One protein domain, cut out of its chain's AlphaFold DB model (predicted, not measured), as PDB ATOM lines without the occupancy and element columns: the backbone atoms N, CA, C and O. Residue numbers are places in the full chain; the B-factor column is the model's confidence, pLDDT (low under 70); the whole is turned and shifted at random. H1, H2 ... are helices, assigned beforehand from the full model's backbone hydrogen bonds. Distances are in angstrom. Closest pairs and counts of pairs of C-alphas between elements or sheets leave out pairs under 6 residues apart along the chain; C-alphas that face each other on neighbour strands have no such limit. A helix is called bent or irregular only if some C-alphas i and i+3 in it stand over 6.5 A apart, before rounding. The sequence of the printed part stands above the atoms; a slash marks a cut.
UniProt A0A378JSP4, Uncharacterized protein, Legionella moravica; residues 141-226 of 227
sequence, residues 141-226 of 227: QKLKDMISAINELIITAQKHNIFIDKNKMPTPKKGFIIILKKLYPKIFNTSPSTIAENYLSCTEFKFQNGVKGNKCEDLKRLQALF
ATOM      1  N   GLN A 141      -6.756 -21.012  75.522       79.31
ATOM      2  CA  GLN A 141      -6.523 -19.923  76.469       79.31
ATOM      3  C   GLN A 141      -5.042 -19.832  76.855       79.31
ATOM      4  O   GLN A 141      -4.459 -18.755  76.805       79.31
ATOM      5  N   LYS A 142      -4.392 -20.970  77.136       80.31
ATOM      6  CA  LYS A 142      -2.961 -20.997  77.470       80.31
ATOM      7  C   LYS A 142      -2.081 -20.516  76.311       80.31
ATOM      8  O   LYS A 142      -1.089 -19.829  76.543       80.31
ATOM      9  N   LEU A 143      -2.437 -20.855  75.069       79.06
ATOM     10  CA  LEU A 143      -1.768 -20.335  73.873       79.06
ATOM     11  C   LEU A 143      -1.941 -18.813  73.765       79.06
ATOM     12  O   LEU A 143      -0.964 -18.108  73.520       79.06
ATOM     13  N   LYS A 144      -3.152 -18.300  74.001       83.19
ATOM     14  CA  LYS A 144      -3.438 -16.861  74.000       83.19
ATOM     15  C   LYS A 144      -2.628 -16.121  75.068       83.19
ATOM     16  O   LYS A 144      -2.018 -15.102  74.757       83.19
ATOM     17  N   ASP A 145      -2.550 -16.670  76.279       84.31
ATOM     18  CA  ASP A 145      -1.766 -16.104  77.380       84.31
ATOM     19  C   ASP A 145      -0.261 -16.085  77.041       84.31
ATOM     20  O   ASP A 145       0.417 -15.080  77.258       84.31
ATOM     21  N   MET A 146       0.262 -17.160  76.433       83.06
ATOM     22  CA  MET A 146       1.654 -17.224  75.965       83.06
ATOM     23  C   MET A 146       1.955 -16.200  74.865       83.06
ATOM     24  O   MET A 146       2.988 -15.536  74.917       83.06
ATOM     25  N   ILE A 147       1.066 -16.049  73.879       84.19
ATOM     26  CA  ILE A 147       1.220 -15.049  72.811       84.19
ATOM     27  C   ILE A 147       1.171 -13.635  73.400       84.19
ATOM     28  O   ILE A 147       1.981 -12.787  73.022       84.19
ATOM     29  N   SER A 148       0.261 -13.389  74.347       85.81
ATOM     30  CA  SER A 148       0.149 -12.104  75.038       85.81
ATOM     31  C   SER A 148       1.440 -11.752  75.775       85.81
ATOM     32  O   SER A 148       1.970 -10.664  75.569       85.81
ATOM     33  N   ALA A 149       2.003 -12.692  76.540       84.44
ATOM     34  CA  ALA A 149       3.269 -12.497  77.249       84.44
ATOM     35  C   ALA A 149       4.442 -12.214  76.293       84.44
ATOM     36  O   ALA A 149       5.294 -11.373  76.573       84.44
ATOM     37  N   ILE A 150       4.488 -12.873  75.127       84.25
ATOM     38  CA  ILE A 150       5.524 -12.598  74.121       84.25
ATOM     39  C   ILE A 150       5.352 -11.199  73.511       84.25
ATOM     40  O   ILE A 150       6.340 -10.500  73.295       84.25
ATOM     41  N   ASN A 151       4.126 -10.766  73.218       83.00
ATOM     42  CA  ASN A 151       3.899  -9.416  72.697       83.00
ATOM     43  C   ASN A 151       4.232  -8.345  73.745       83.00
ATOM     44  O   ASN A 151       4.845  -7.337  73.404       83.00
ATOM     45  N   GLU A 152       3.897  -8.581  75.014       85.12
ATOM     46  CA  GLU A 152       4.261  -7.702  76.128       85.12
ATOM     47  C   GLU A 152       5.783  -7.585  76.290       85.12
ATOM     48  O   GLU A 152       6.306  -6.477  76.444       85.12
ATOM     49  N   LEU A 153       6.508  -8.702  76.157       83.12
ATOM     50  CA  LEU A 153       7.969  -8.708  76.116       83.12
ATOM     51  C   LEU A 153       8.498  -7.802  75.002       83.12
ATOM     52  O   LEU A 153       9.387  -6.992  75.246       83.12
ATOM     53  N   ILE A 154       7.961  -7.934  73.787       82.31
ATOM     54  CA  ILE A 154       8.401  -7.150  72.624       82.31
ATOM     55  C   ILE A 154       8.143  -5.657  72.849       82.31
ATOM     56  O   ILE A 154       9.034  -4.846  72.607       82.31
ATOM     57  N   ILE A 155       6.965  -5.292  73.359       83.81
ATOM     58  CA  ILE A 155       6.620  -3.898  73.669       83.81
ATOM     59  C   ILE A 155       7.567  -3.335  74.734       83.81
ATOM     60  O   ILE A 155       8.051  -2.211  74.615       83.81
ATOM     61  N   THR A 156       7.859  -4.112  75.776       81.00
ATOM     62  CA  THR A 156       8.759  -3.676  76.851       81.00
ATOM     63  C   THR A 156      10.193  -3.535  76.347       81.00
ATOM     64  O   THR A 156      10.846  -2.537  76.628       81.00
ATOM     65  N   ALA A 157      10.664  -4.469  75.519       78.94
ATOM     66  CA  ALA A 157      11.967  -4.390  74.864       78.94
ATOM     67  C   ALA A 157      12.109  -3.103  74.033       78.94
ATOM     68  O   ALA A 157      13.114  -2.401  74.145       78.94
ATOM     69  N   GLN A 158      11.069  -2.749  73.272       82.94
ATOM     70  CA  GLN A 158      11.036  -1.527  72.466       82.94
ATOM     71  C   GLN A 158      11.135  -0.259  73.322       82.94
ATOM     72  O   GLN A 158      11.862   0.658  72.949       82.94
ATOM     73  N   LYS A 159      10.483  -0.217  74.496       82.94
ATOM     74  CA  LYS A 159      10.618   0.909  75.446       82.94
ATOM     75  C   LYS A 159      12.059   1.118  75.923       82.94
ATOM     76  O   LYS A 159      12.427   2.230  76.279       82.94
ATOM     77  N   HIS A 160      12.875   0.066  75.900       77.94
ATOM     78  CA  HIS A 160      14.292   0.103  76.252       77.94
ATOM     79  C   HIS A 160      15.223   0.144  75.026       77.94
ATOM     80  O   HIS A 160      16.402  -0.186  75.140       77.94
ATOM     81  N   ASN A 161      14.716   0.564  73.858       76.75
ATOM     82  CA  ASN A 161      15.455   0.647  72.592       76.75
ATOM     83  C   ASN A 161      16.023  -0.696  72.093       76.75
ATOM     84  O   ASN A 161      17.020  -0.725  71.370       76.75
ATOM     85  N   ILE A 162      15.396  -1.819  72.458       76.81
ATOM     86  CA  ILE A 162      15.735  -3.147  71.938       76.81
ATOM     87  C   ILE A 162      14.688  -3.543  70.899       76.81
ATOM     88  O   ILE A 162      13.524  -3.797  71.218       76.81
ATOM     89  N   PHE A 163      15.110  -3.626  69.641       75.38
ATOM     90  CA  PHE A 163      14.234  -3.983  68.531       75.38
ATOM     91  C   PHE A 163      14.282  -5.488  68.269       75.38
ATOM     92  O   PHE A 163      15.273  -6.022  67.779       75.38
ATOM     93  N   ILE A 164      13.186  -6.181  68.583       75.56
ATOM     94  CA  ILE A 164      13.027  -7.607  68.288       75.56
ATOM     95  C   ILE A 164      12.304  -7.758  66.945       75.56
ATOM     96  O   ILE A 164      11.089  -7.567  66.865       75.56
ATOM     97  N   ASP A 165      13.036  -8.129  65.895       75.81
ATOM     98  CA  ASP A 165      12.440  -8.481  64.604       75.81
ATOM     99  C   ASP A 165      11.877  -9.913  64.641       75.81
ATOM    100  O   ASP A 165      12.609 -10.891  64.819       75.81
ATOM    101  N   LYS A 166      10.561 -10.048  64.434       77.31
ATOM    102  CA  LYS A 166       9.877 -11.349  64.390       77.31
ATOM    103  C   LYS A 166      10.349 -12.223  63.223       77.31
ATOM    104  O   LYS A 166      10.375 -13.446  63.353       77.31
ATOM    105  N   ASN A 167      10.739 -11.607  62.106       76.94
ATOM    106  CA  ASN A 167      11.209 -12.286  60.897       76.94
ATOM    107  C   ASN A 167      12.699 -12.640  60.950       76.94
ATOM    108  O   ASN A 167      13.175 -13.469  60.167       76.94
ATOM    109  N   LYS A 168      13.433 -12.016  61.869       76.19
ATOM    110  CA  LYS A 168      14.867 -12.207  62.044       76.19
ATOM    111  C   LYS A 168      15.209 -12.205  63.525       76.19
ATOM    112  O   LYS A 168      15.923 -11.334  64.015       76.19
ATOM    113  N   MET A 169      14.698 -13.212  64.235       75.38
ATOM    114  CA  MET A 169      14.960 -13.334  65.665       75.38
ATOM    115  C   MET A 169      16.475 -13.391  65.905       75.38
ATOM    116  O   MET A 169      17.141 -14.267  65.342       75.38
ATOM    117  N   PRO A 170      17.033 -12.518  66.765       67.44
ATOM    118  CA  PRO A 170      18.480 -12.423  66.953       67.44
ATOM    119  C   PRO A 170      19.057 -13.626  67.724       67.44
ATOM    120  O   PRO A 170      20.253 -13.695  68.009       67.44
ATOM    121  N   THR A 171      18.208 -14.599  68.065       72.69
ATOM    122  CA  THR A 171      18.482 -15.664  69.023       72.69
ATOM    123  C   THR A 171      17.964 -16.999  68.494       72.69
ATOM    124  O   THR A 171      16.918 -17.048  67.840       72.69
ATOM    125  N   PRO A 172      18.664 -18.113  68.767       77.69
ATOM    126  CA  PRO A 172      18.151 -19.430  68.430       77.69
ATOM    127  C   PRO A 172      16.905 -19.749  69.266       77.69
ATOM    128  O   PRO A 172      16.833 -19.398  70.446       77.69
ATOM    129  N   LYS A 173      15.968 -20.512  68.686       82.12
ATOM    130  CA  LYS A 173      14.682 -20.888  69.309       82.12
ATOM    131  C   LYS A 173      14.824 -21.351  70.770       82.12
ATOM    132  O   LYS A 173      14.066 -20.919  71.632       82.12
ATOM    133  N   LYS A 174      15.830 -22.182  71.078       79.62
ATOM    134  CA  LYS A 174      16.094 -22.664  72.448       79.62
ATOM    135  C   LYS A 174      16.450 -21.537  73.427       79.62
ATOM    136  O   LYS A 174      15.954 -21.541  74.548       79.62
ATOM    137  N   GLY A 175      17.285 -20.584  73.010       77.88
ATOM    138  CA  GLY A 175      17.694 -19.451  73.847       77.88
ATOM    139  C   GLY A 175      16.522 -18.525  74.165       77.88
ATOM    140  O   GLY A 175      16.352 -18.116  75.310       77.88
ATOM    141  N   PHE A 176      15.658 -18.289  73.177       81.88
ATOM    142  CA  PHE A 176      14.436 -17.512  73.369       81.88
ATOM    143  C   PHE A 176      13.479 -18.163  74.378       81.88
ATOM    144  O   PHE A 176      12.970 -17.492  75.271       81.88
ATOM    145  N   ILE A 177      13.288 -19.485  74.302       85.00
ATOM    146  CA  ILE A 177      12.434 -20.214  75.256       85.00
ATOM    147  C   ILE A 177      12.975 -20.107  76.684       85.00
ATOM    148  O   ILE A 177      12.194 -19.912  77.610       85.00
ATOM    149  N   ILE A 178      14.292 -20.213  76.877       82.88
ATOM    150  CA  ILE A 178      14.909 -20.071  78.207       82.88
ATOM    151  C   ILE A 178      14.574 -18.703  78.809       82.88
ATOM    152  O   ILE A 178      14.223 -18.625  79.984       82.88
ATOM    153  N   ILE A 179      14.618 -17.646  77.998       79.62
ATOM    154  CA  ILE A 179      14.237 -16.300  78.432       79.62
ATOM    155  C   ILE A 179      12.770 -16.262  78.818       79.62
ATOM    156  O   ILE A 179      12.462 -15.907  79.945       79.62
ATOM    157  N   LEU A 180      11.869 -16.708  77.943       83.38
ATOM    158  CA  LEU A 180      10.436 -16.708  78.246       83.38
ATOM    159  C   LEU A 180      10.109 -17.448  79.551       83.38
ATOM    160  O   LEU A 180       9.290 -16.977  80.335       83.38
ATOM    161  N   LYS A 181      10.795 -18.565  79.825       86.38
ATOM    162  CA  LYS A 181      10.660 -19.305  81.087       86.38
ATOM    163  C   LYS A 181      11.183 -18.539  82.297       86.38
ATOM    164  O   LYS A 181      10.595 -18.661  83.365       86.38
ATOM    165  N   LYS A 182      12.265 -17.773  82.147       82.12
ATOM    166  CA  LYS A 182      12.820 -16.937  83.219       82.12
ATOM    167  C   LYS A 182      11.903 -15.751  83.535       82.12
ATOM    168  O   LYS A 182      11.681 -15.454  84.700       82.12
ATOM    169  N   LEU A 183      11.345 -15.128  82.500       77.81
ATOM    170  CA  LEU A 183      10.515 -13.925  82.610       77.81
ATOM    171  C   LEU A 183       9.093 -14.220  83.078       77.81
ATOM    172  O   LEU A 183       8.556 -13.534  83.941       77.81
ATOM    173  N   TYR A 184       8.489 -15.271  82.531       83.62
ATOM    174  CA  TYR A 184       7.099 -15.625  82.790       83.62
ATOM    175  C   TYR A 184       6.986 -17.100  83.219       83.62
ATOM    176  O   TYR A 184       6.314 -17.896  82.554       83.62
ATOM    177  N   PRO A 185       7.608 -17.503  84.345       83.44
ATOM    178  CA  PRO A 185       7.703 -18.907  84.758       83.44
ATOM    179  C   PRO A 185       6.340 -19.569  84.990       83.44
ATOM    180  O   PRO A 185       6.177 -20.762  84.740       83.44
ATOM    181  N   LYS A 186       5.334 -18.794  85.421       84.25
ATOM    182  CA  LYS A 186       3.957 -19.279  85.619       84.25
ATOM    183  C   LYS A 186       3.268 -19.630  84.294       84.25
ATOM    184  O   LYS A 186       2.519 -20.602  84.238       84.25
ATOM    185  N   ILE A 187       3.543 -18.863  83.237       82.62
ATOM    186  CA  ILE A 187       2.938 -19.024  81.907       82.62
ATOM    187  C   ILE A 187       3.683 -20.117  81.128       82.62
ATOM    188  O   ILE A 187       3.066 -21.043  80.598       82.62
ATOM    189  N   PHE A 188       5.019 -20.078  81.135       85.25
ATOM    190  CA  PHE A 188       5.889 -21.040  80.449       85.25
ATOM    191  C   PHE A 188       6.384 -22.154  81.382       85.25
ATOM    192  O   PHE A 188       7.567 -22.489  81.422       85.25
ATOM    193  N   ASN A 189       5.468 -22.776  82.123       84.94
ATOM    194  CA  ASN A 189       5.795 -23.882  83.031       84.94
ATOM    195  C   ASN A 189       6.027 -25.233  82.325       84.94
ATOM    196  O   ASN A 189       6.473 -26.196  82.944       84.94
ATOM    197  N   THR A 190       5.743 -25.325  81.027       84.12
ATOM    198  CA  THR A 190       5.852 -26.554  80.231       84.12
ATOM    199  C   THR A 190       7.277 -26.829  79.749       84.12
ATOM    200  O   THR A 190       8.188 -26.001  79.873       84.12
ATOM    201  N   SER A 191       7.504 -28.033  79.214       84.81
ATOM    202  CA  SER A 191       8.816 -28.407  78.681       84.81
ATOM    203  C   SER A 191       9.220 -27.493  77.506       84.81
ATOM    204  O   SER A 191       8.351 -27.076  76.731       84.81
ATOM    205  N   PRO A 192      10.521 -27.184  77.327       83.62
ATOM    206  CA  PRO A 192      10.984 -26.380  76.199       83.62
ATOM    207  C   PRO A 192      10.582 -26.950  74.833       83.62
ATOM    208  O   PRO A 192      10.236 -26.183  73.940       83.62
ATOM    209  N   SER A 193      10.571 -28.277  74.676       81.44
ATOM    210  CA  SER A 193      10.139 -28.938  73.438       81.44
ATOM    211  C   SER A 193       8.662 -28.675  73.155       81.44
ATOM    212  O   SER A 193       8.309 -28.261  72.057       81.44
ATOM    213  N   THR A 194       7.803 -28.785  74.175       82.56
ATOM    214  CA  THR A 194       6.374 -28.473  74.037       82.56
ATOM    215  C   THR A 194       6.163 -27.011  73.635       82.56
ATOM    216  O   THR A 194       5.368 -26.734  72.745       82.56
ATOM    217  N   ILE A 195       6.903 -26.071  74.237       82.44
ATOM    218  CA  ILE A 195       6.852 -24.641  73.872       82.44
ATOM    219  C   ILE A 195       7.283 -24.438  72.409       82.44
ATOM    220  O   ILE A 195       6.621 -23.726  71.654       82.44
ATOM    221  N   ALA A 196       8.369 -25.093  71.994       82.56
ATOM    222  CA  ALA A 196       8.927 -24.998  70.649       82.56
ATOM    223  C   ALA A 196       8.005 -25.535  69.543       82.56
ATOM    224  O   ALA A 196       7.987 -24.956  68.450       82.56
ATOM    225  N   GLU A 197       7.321 -26.647  69.816       81.00
ATOM    226  CA  GLU A 197       6.583 -27.449  68.833       81.00
ATOM    227  C   GLU A 197       5.088 -27.158  68.796       81.00
ATOM    228  O   GLU A 197       4.498 -27.281  67.728       81.00
ATOM    229  N   ASN A 198       4.484 -26.742  69.915       76.88
ATOM    230  CA  ASN A 198       3.031 -26.546  69.998       76.88
ATOM    231  C   ASN A 198       2.618 -25.076  70.073       76.88
ATOM    232  O   ASN A 198       1.455 -24.767  69.844       76.88
ATOM    233  N   TYR A 199       3.536 -24.179  70.442       75.38
ATOM    234  CA  TYR A 199       3.210 -22.769  70.663       75.38
ATOM    235  C   TYR A 199       4.010 -21.869  69.723       75.38
ATOM    236  O   TYR A 199       3.430 -21.133  68.936       75.38
ATOM    237  N   LEU A 200       5.344 -21.981  69.719       79.88
ATOM    238  CA  LEU A 200       6.198 -21.203  68.811       79.88
ATOM    239  C   LEU A 200       6.107 -21.646  67.343       79.88
ATOM    240  O   LEU A 200       6.541 -20.920  66.455       79.88
ATOM    241  N   SER A 201       5.592 -22.840  67.065       77.19
ATOM    242  CA  SER A 201       5.273 -23.282  65.700       77.19
ATOM    243  C   SER A 201       4.025 -22.591  65.143       77.19
ATOM    244  O   SER A 201       3.935 -22.387  63.939       77.19
ATOM    245  N   CYS A 202       3.088 -22.203  66.016       74.12
ATOM    246  CA  CYS A 202       1.858 -21.497  65.658       74.12
ATOM    247  C   CYS A 202       2.065 -19.986  65.489       74.12
ATOM    248  O   CYS A 202       1.142 -19.275  65.105       74.12
ATOM    249  N   THR A 203       3.256 -19.484  65.805       73.62
ATOM    250  CA  THR A 203       3.614 -18.072  65.655       73.62
ATOM    251  C   THR A 203       4.407 -17.836  64.377       73.62
ATOM    252  O   THR A 203       5.206 -18.678  63.980       73.62
ATOM    253  N   GLU A 204       4.306 -16.636  63.811       78.19
ATOM    254  CA  GLU A 204       5.080 -16.212  62.629       78.19
ATOM    255  C   GLU A 204       6.574 -15.946  62.915       78.19
ATOM    256  O   GLU A 204       7.295 -15.425  62.063       78.19
ATOM    257  N   PHE A 205       7.073 -16.287  64.110       80.31
ATOM    258  CA  PHE A 205       8.470 -16.066  64.477       80.31
ATOM    259  C   PHE A 205       9.414 -16.933  63.641       80.31
ATOM    260  O   PHE A 205       9.422 -18.164  63.732       80.31
ATOM    261  N   LYS A 206      10.294 -16.279  62.881       79.56
ATOM    262  CA  LYS A 206      11.356 -16.933  62.119       79.56
ATOM    263  C   LYS A 206      12.650 -16.895  62.920       79.56
ATOM    264  O   LYS A 206      13.353 -15.888  62.995       79.56
ATOM    265  N   PHE A 207      12.962 -18.036  63.523       76.19
ATOM    266  CA  PHE A 207      14.231 -18.261  64.202       76.19
ATOM    267  C   PHE A 207      15.278 -18.667  63.171       76.19
ATOM    268  O   PHE A 207      15.188 -19.739  62.578       76.19
ATOM    269  N   GLN A 208      16.272 -17.813  62.958       70.31
ATOM    270  CA  GLN A 208      17.446 -18.194  62.181       70.31
ATOM    271  C   GLN A 208      18.357 -19.083  63.037       70.31
ATOM    272  O   GLN A 208      18.241 -19.113  64.269       70.31
ATOM    273  N   ASN A 209      19.278 -19.808  62.395       63.00
ATOM    274  CA  ASN A 209      20.408 -20.412  63.098       63.00
ATOM    275  C   ASN A 209      21.241 -19.269  63.686       63.00
ATOM    276  O   ASN A 209      22.091 -18.684  63.022       63.00
ATOM    277  N   GLY A 210      20.873 -18.875  64.903       56.44
ATOM    278  CA  GLY A 210      21.334 -17.648  65.518       56.44
ATOM    279  C   GLY A 210      22.821 -17.689  65.832       56.44
ATOM    280  O   GLY A 210      23.414 -18.742  66.085       56.44
ATOM    281  N   VAL A 211      23.394 -16.492  65.879       55.97
ATOM    282  CA  VAL A 211      24.658 -16.186  66.546       55.97
ATOM    283  C   VAL A 211      24.705 -16.931  67.895       55.97
ATOM    284  O   VAL A 211      23.711 -16.942  68.624       55.97
ATOM    285  N   LYS A 212      25.831 -17.597  68.221       56.66
ATOM    286  CA  LYS A 212      26.002 -18.352  69.488       56.66
ATOM    287  C   LYS A 212      25.444 -17.523  70.653       56.66
ATOM    288  O   LYS A 212      25.819 -16.362  70.769       56.66
ATOM    289  N   GLY A 213      24.597 -18.103  71.511       53.97
ATOM    290  CA  GLY A 213      23.798 -17.367  72.513       53.97
ATOM    291  C   GLY A 213      24.569 -16.339  73.359       53.97
ATOM    292  O   GLY A 213      24.039 -15.276  73.652       53.97
ATOM    293  N   ASN A 214      25.852 -16.581  73.643       57.41
ATOM    294  CA  ASN A 214      26.720 -15.657  74.389       57.41
ATOM    295  C   ASN A 214      27.146 -14.391  73.618       57.41
ATOM    296  O   ASN A 214      27.765 -13.502  74.204       57.41
ATOM    297  N   LYS A 215      26.862 -14.312  72.317       57.06
ATOM    298  CA  LYS A 215      27.256 -13.220  71.416       57.06
ATOM    299  C   LYS A 215      26.077 -12.346  70.966       57.06
ATOM    300  O   LYS A 215      26.303 -11.375  70.258       57.06
ATOM    301  N   CYS A 216      24.840 -12.668  71.350       65.19
ATOM    302  CA  CYS A 216      23.693 -11.821  71.037       65.19
ATOM    303  C   CYS A 216      23.562 -10.711  72.094       65.19
ATOM    304  O   CYS A 216      23.166 -10.978  73.229       65.19
ATOM    305  N   GLU A 217      23.931  -9.479  71.736       70.62
ATOM    306  CA  GLU A 217      23.826  -8.326  72.640       70.62
ATOM    307  C   GLU A 217      22.382  -8.007  73.016       70.62
ATOM    308  O   GLU A 217      22.103  -7.806  74.196       70.62
ATOM    309  N   ASP A 218      21.457  -8.039  72.056       69.25
ATOM    310  CA  ASP A 218      20.037  -7.755  72.302       69.25
ATOM    311  C   ASP A 218      19.437  -8.723  73.320       69.25
ATOM    312  O   ASP A 218      18.663  -8.335  74.191       69.25
ATOM    313  N   LEU A 219      19.863  -9.987  73.264       68.31
ATOM    314  CA  LEU A 219      19.463 -11.022  74.207       68.31
ATOM    315  C   LEU A 219      20.032 -10.763  75.606       68.31
ATOM    316  O   LEU A 219      19.309 -10.917  76.587       68.31
ATOM    317  N   LYS A 220      21.299 -10.344  75.715       70.31
ATOM    318  CA  LYS A 220      21.895  -9.960  77.006       70.31
ATOM    319  C   LYS A 220      21.200  -8.746  77.609       70.31
ATOM    320  O   LYS A 220      20.958  -8.735  78.809       70.31
ATOM    321  N   ARG A 221      20.856  -7.753  76.786       72.69
ATOM    322  CA  ARG A 221      20.108  -6.567  77.220       72.69
ATOM    323  C   ARG A 221      18.697  -6.949  77.671       72.69
ATOM    324  O   ARG A 221      18.269  -6.517  78.731       72.69
ATOM    325  N   LEU A 222      18.019  -7.835  76.938       71.31
ATOM    326  CA  LEU A 222      16.730  -8.407  77.339       71.31
ATOM    327  C   LEU A 222      16.807  -9.198  78.641       71.31
ATOM    328  O   LEU A 222      15.904  -9.093  79.452       71.31
ATOM    329  N   GLN A 223      17.856  -9.987  78.861       70.62
ATOM    330  CA  GLN A 223      18.040 -10.662  80.145       70.62
ATOM    331  C   GLN A 223      18.273  -9.636  81.256       70.62
ATOM    332  O   GLN A 223      17.528  -9.633  82.224       70.62
ATOM    333  N   ALA A 224      19.201  -8.694  81.070       71.75
ATOM    334  CA  ALA A 224      19.524  -7.671  82.065       71.75
ATOM    335  C   ALA A 224      18.321  -6.810  82.488       71.75
ATOM    336  O   ALA A 224      18.227  -6.439  83.654       71.75
ATOM    337  N   LEU A 225      17.384  -6.523  81.576       65.00
ATOM    338  CA  LEU A 225      16.168  -5.758  81.886       65.00
ATOM    339  C   LEU A 225      15.233  -6.449  82.879       65.00
ATOM    340  O   LEU A 225      14.419  -5.788  83.517       65.00
ATOM    341  N   PHE A 226      15.331  -7.766  83.002       61.81
ATOM    342  CA  PHE A 226      14.409  -8.557  83.802       61.81
ATOM    343  C   PHE A 226      15.121  -9.523  84.774       61.81
ATOM    344  O   PHE A 226      14.455 -10.334  85.421       61.81
TER     345      PHE A 226
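Overview. This is residues 141 to 226 of the 227 residues of an uncharacterized protein of Legionella moravica (UniProt A0A378JSP4). One long helix, H1, runs along the longest axis of this domain, and three short helices are set crosswise to it at successive places along its length: H3 near its first residues, H2 by its middle and H4 near its last residues. H2 and H4 run nearly side by side, while H3 packs on H2 at close to a right angle; the packing of the helices is loose, and of the two long links, residues 160 to 172 lead from the end of H1 into the first residue of H2, and residues 200 to 216 run from H3 to H4. The printed part has 86 residues with four named helices, in the order H1, H2, H3, H4 along the chain, and no named strand; its class is all helix, with 46 of the residues in these helices. The whole is compact, with a radius of gyration of the C-alphas of 12.0 A, and rounded, spanning 31 by 26 by 20 A.

Along the chain. Find C-alpha 141 at (-6.523, -19.923, 76.469), where H1 begins; from there the helix runs through residues 141 to 159, 27.0 A from first to last C-alpha, and ends at C-alpha 159, at (10.618, 0.909, 75.446). Pass on through residues 160 to 172, which hold no named element, to C-alpha 173 at (14.682, -20.888, 69.309), where H2 begins; it holds residues 173 to 183 and is 15.6 A long. Next comes H3, residues 192 to 199, 10.2 A long. It is neither bent nor irregular, but only just: C-alphas 196 and 199 are 6.1 A apart. After residues 200 to 216 look for H4, residues 217 to 224, 10.4 A long, which ends at C-alpha 224, at (19.524, -7.671, 82.065).

Arrangement. Start with H1, which touches no helix but is near each of the other three. Look first at Leu 143: its C-alpha is 6.4 A from that of Tyr 199, the closest pair of H1 and H3, which are close but not clearly touching and about perpendicular at 77 degrees. Farther along, at Ile 150, the C-alpha is 7.6 A from that of Leu 180, the closest pair of H1 and H2; these two are close but not clearly touching, and about perpendicular at 88 degrees. At Ala 157 the C-alpha is 6.7 A from that of Leu 222, the closest pair of H1 and H4, which are close but not clearly touching and only just about perpendicular, at 72 degrees. Now go to H2 and H3, which touch, with 7 pairs of C-alphas within 8 A. Their closest C-alphas, those of Ile 177 and Pro 192, are 6.4 A apart, and their lines are about perpendicular at 84 degrees. H2 and H4 are close but not clearly touching, with the closest C-alphas, those of Ile 179 and Gln 223, 7.0 A apart. These two run the same way at a shallow tilt of 24 degrees, 11.7 A from centre to centre. H3 and H4 are apart. In the backbones of H1, H2, H3 and H4 you will find every O i to N i+4 pair within hydrogen-bond range.

Size, cuts and confidence. The two C-alphas farthest apart, those of Gln 141 and Lys 215, are 34.8 A from each other, and the first and last printed C-alphas, 141 and 226, are 24.9 A apart. The printed part has no cut. The links from H1 to H2, with 13 residues, and from H3 to H4, with 17 residues, are long, while the link from H2 to H3, with 8 residues, is short. Read the B-factor column for the model's confidence: the mean pLDDT of the printed part is 76.9, and 13 residues are under 70, namely residue 170, residues 209 to 216, residues 218 to 219 and residues 225 to 226.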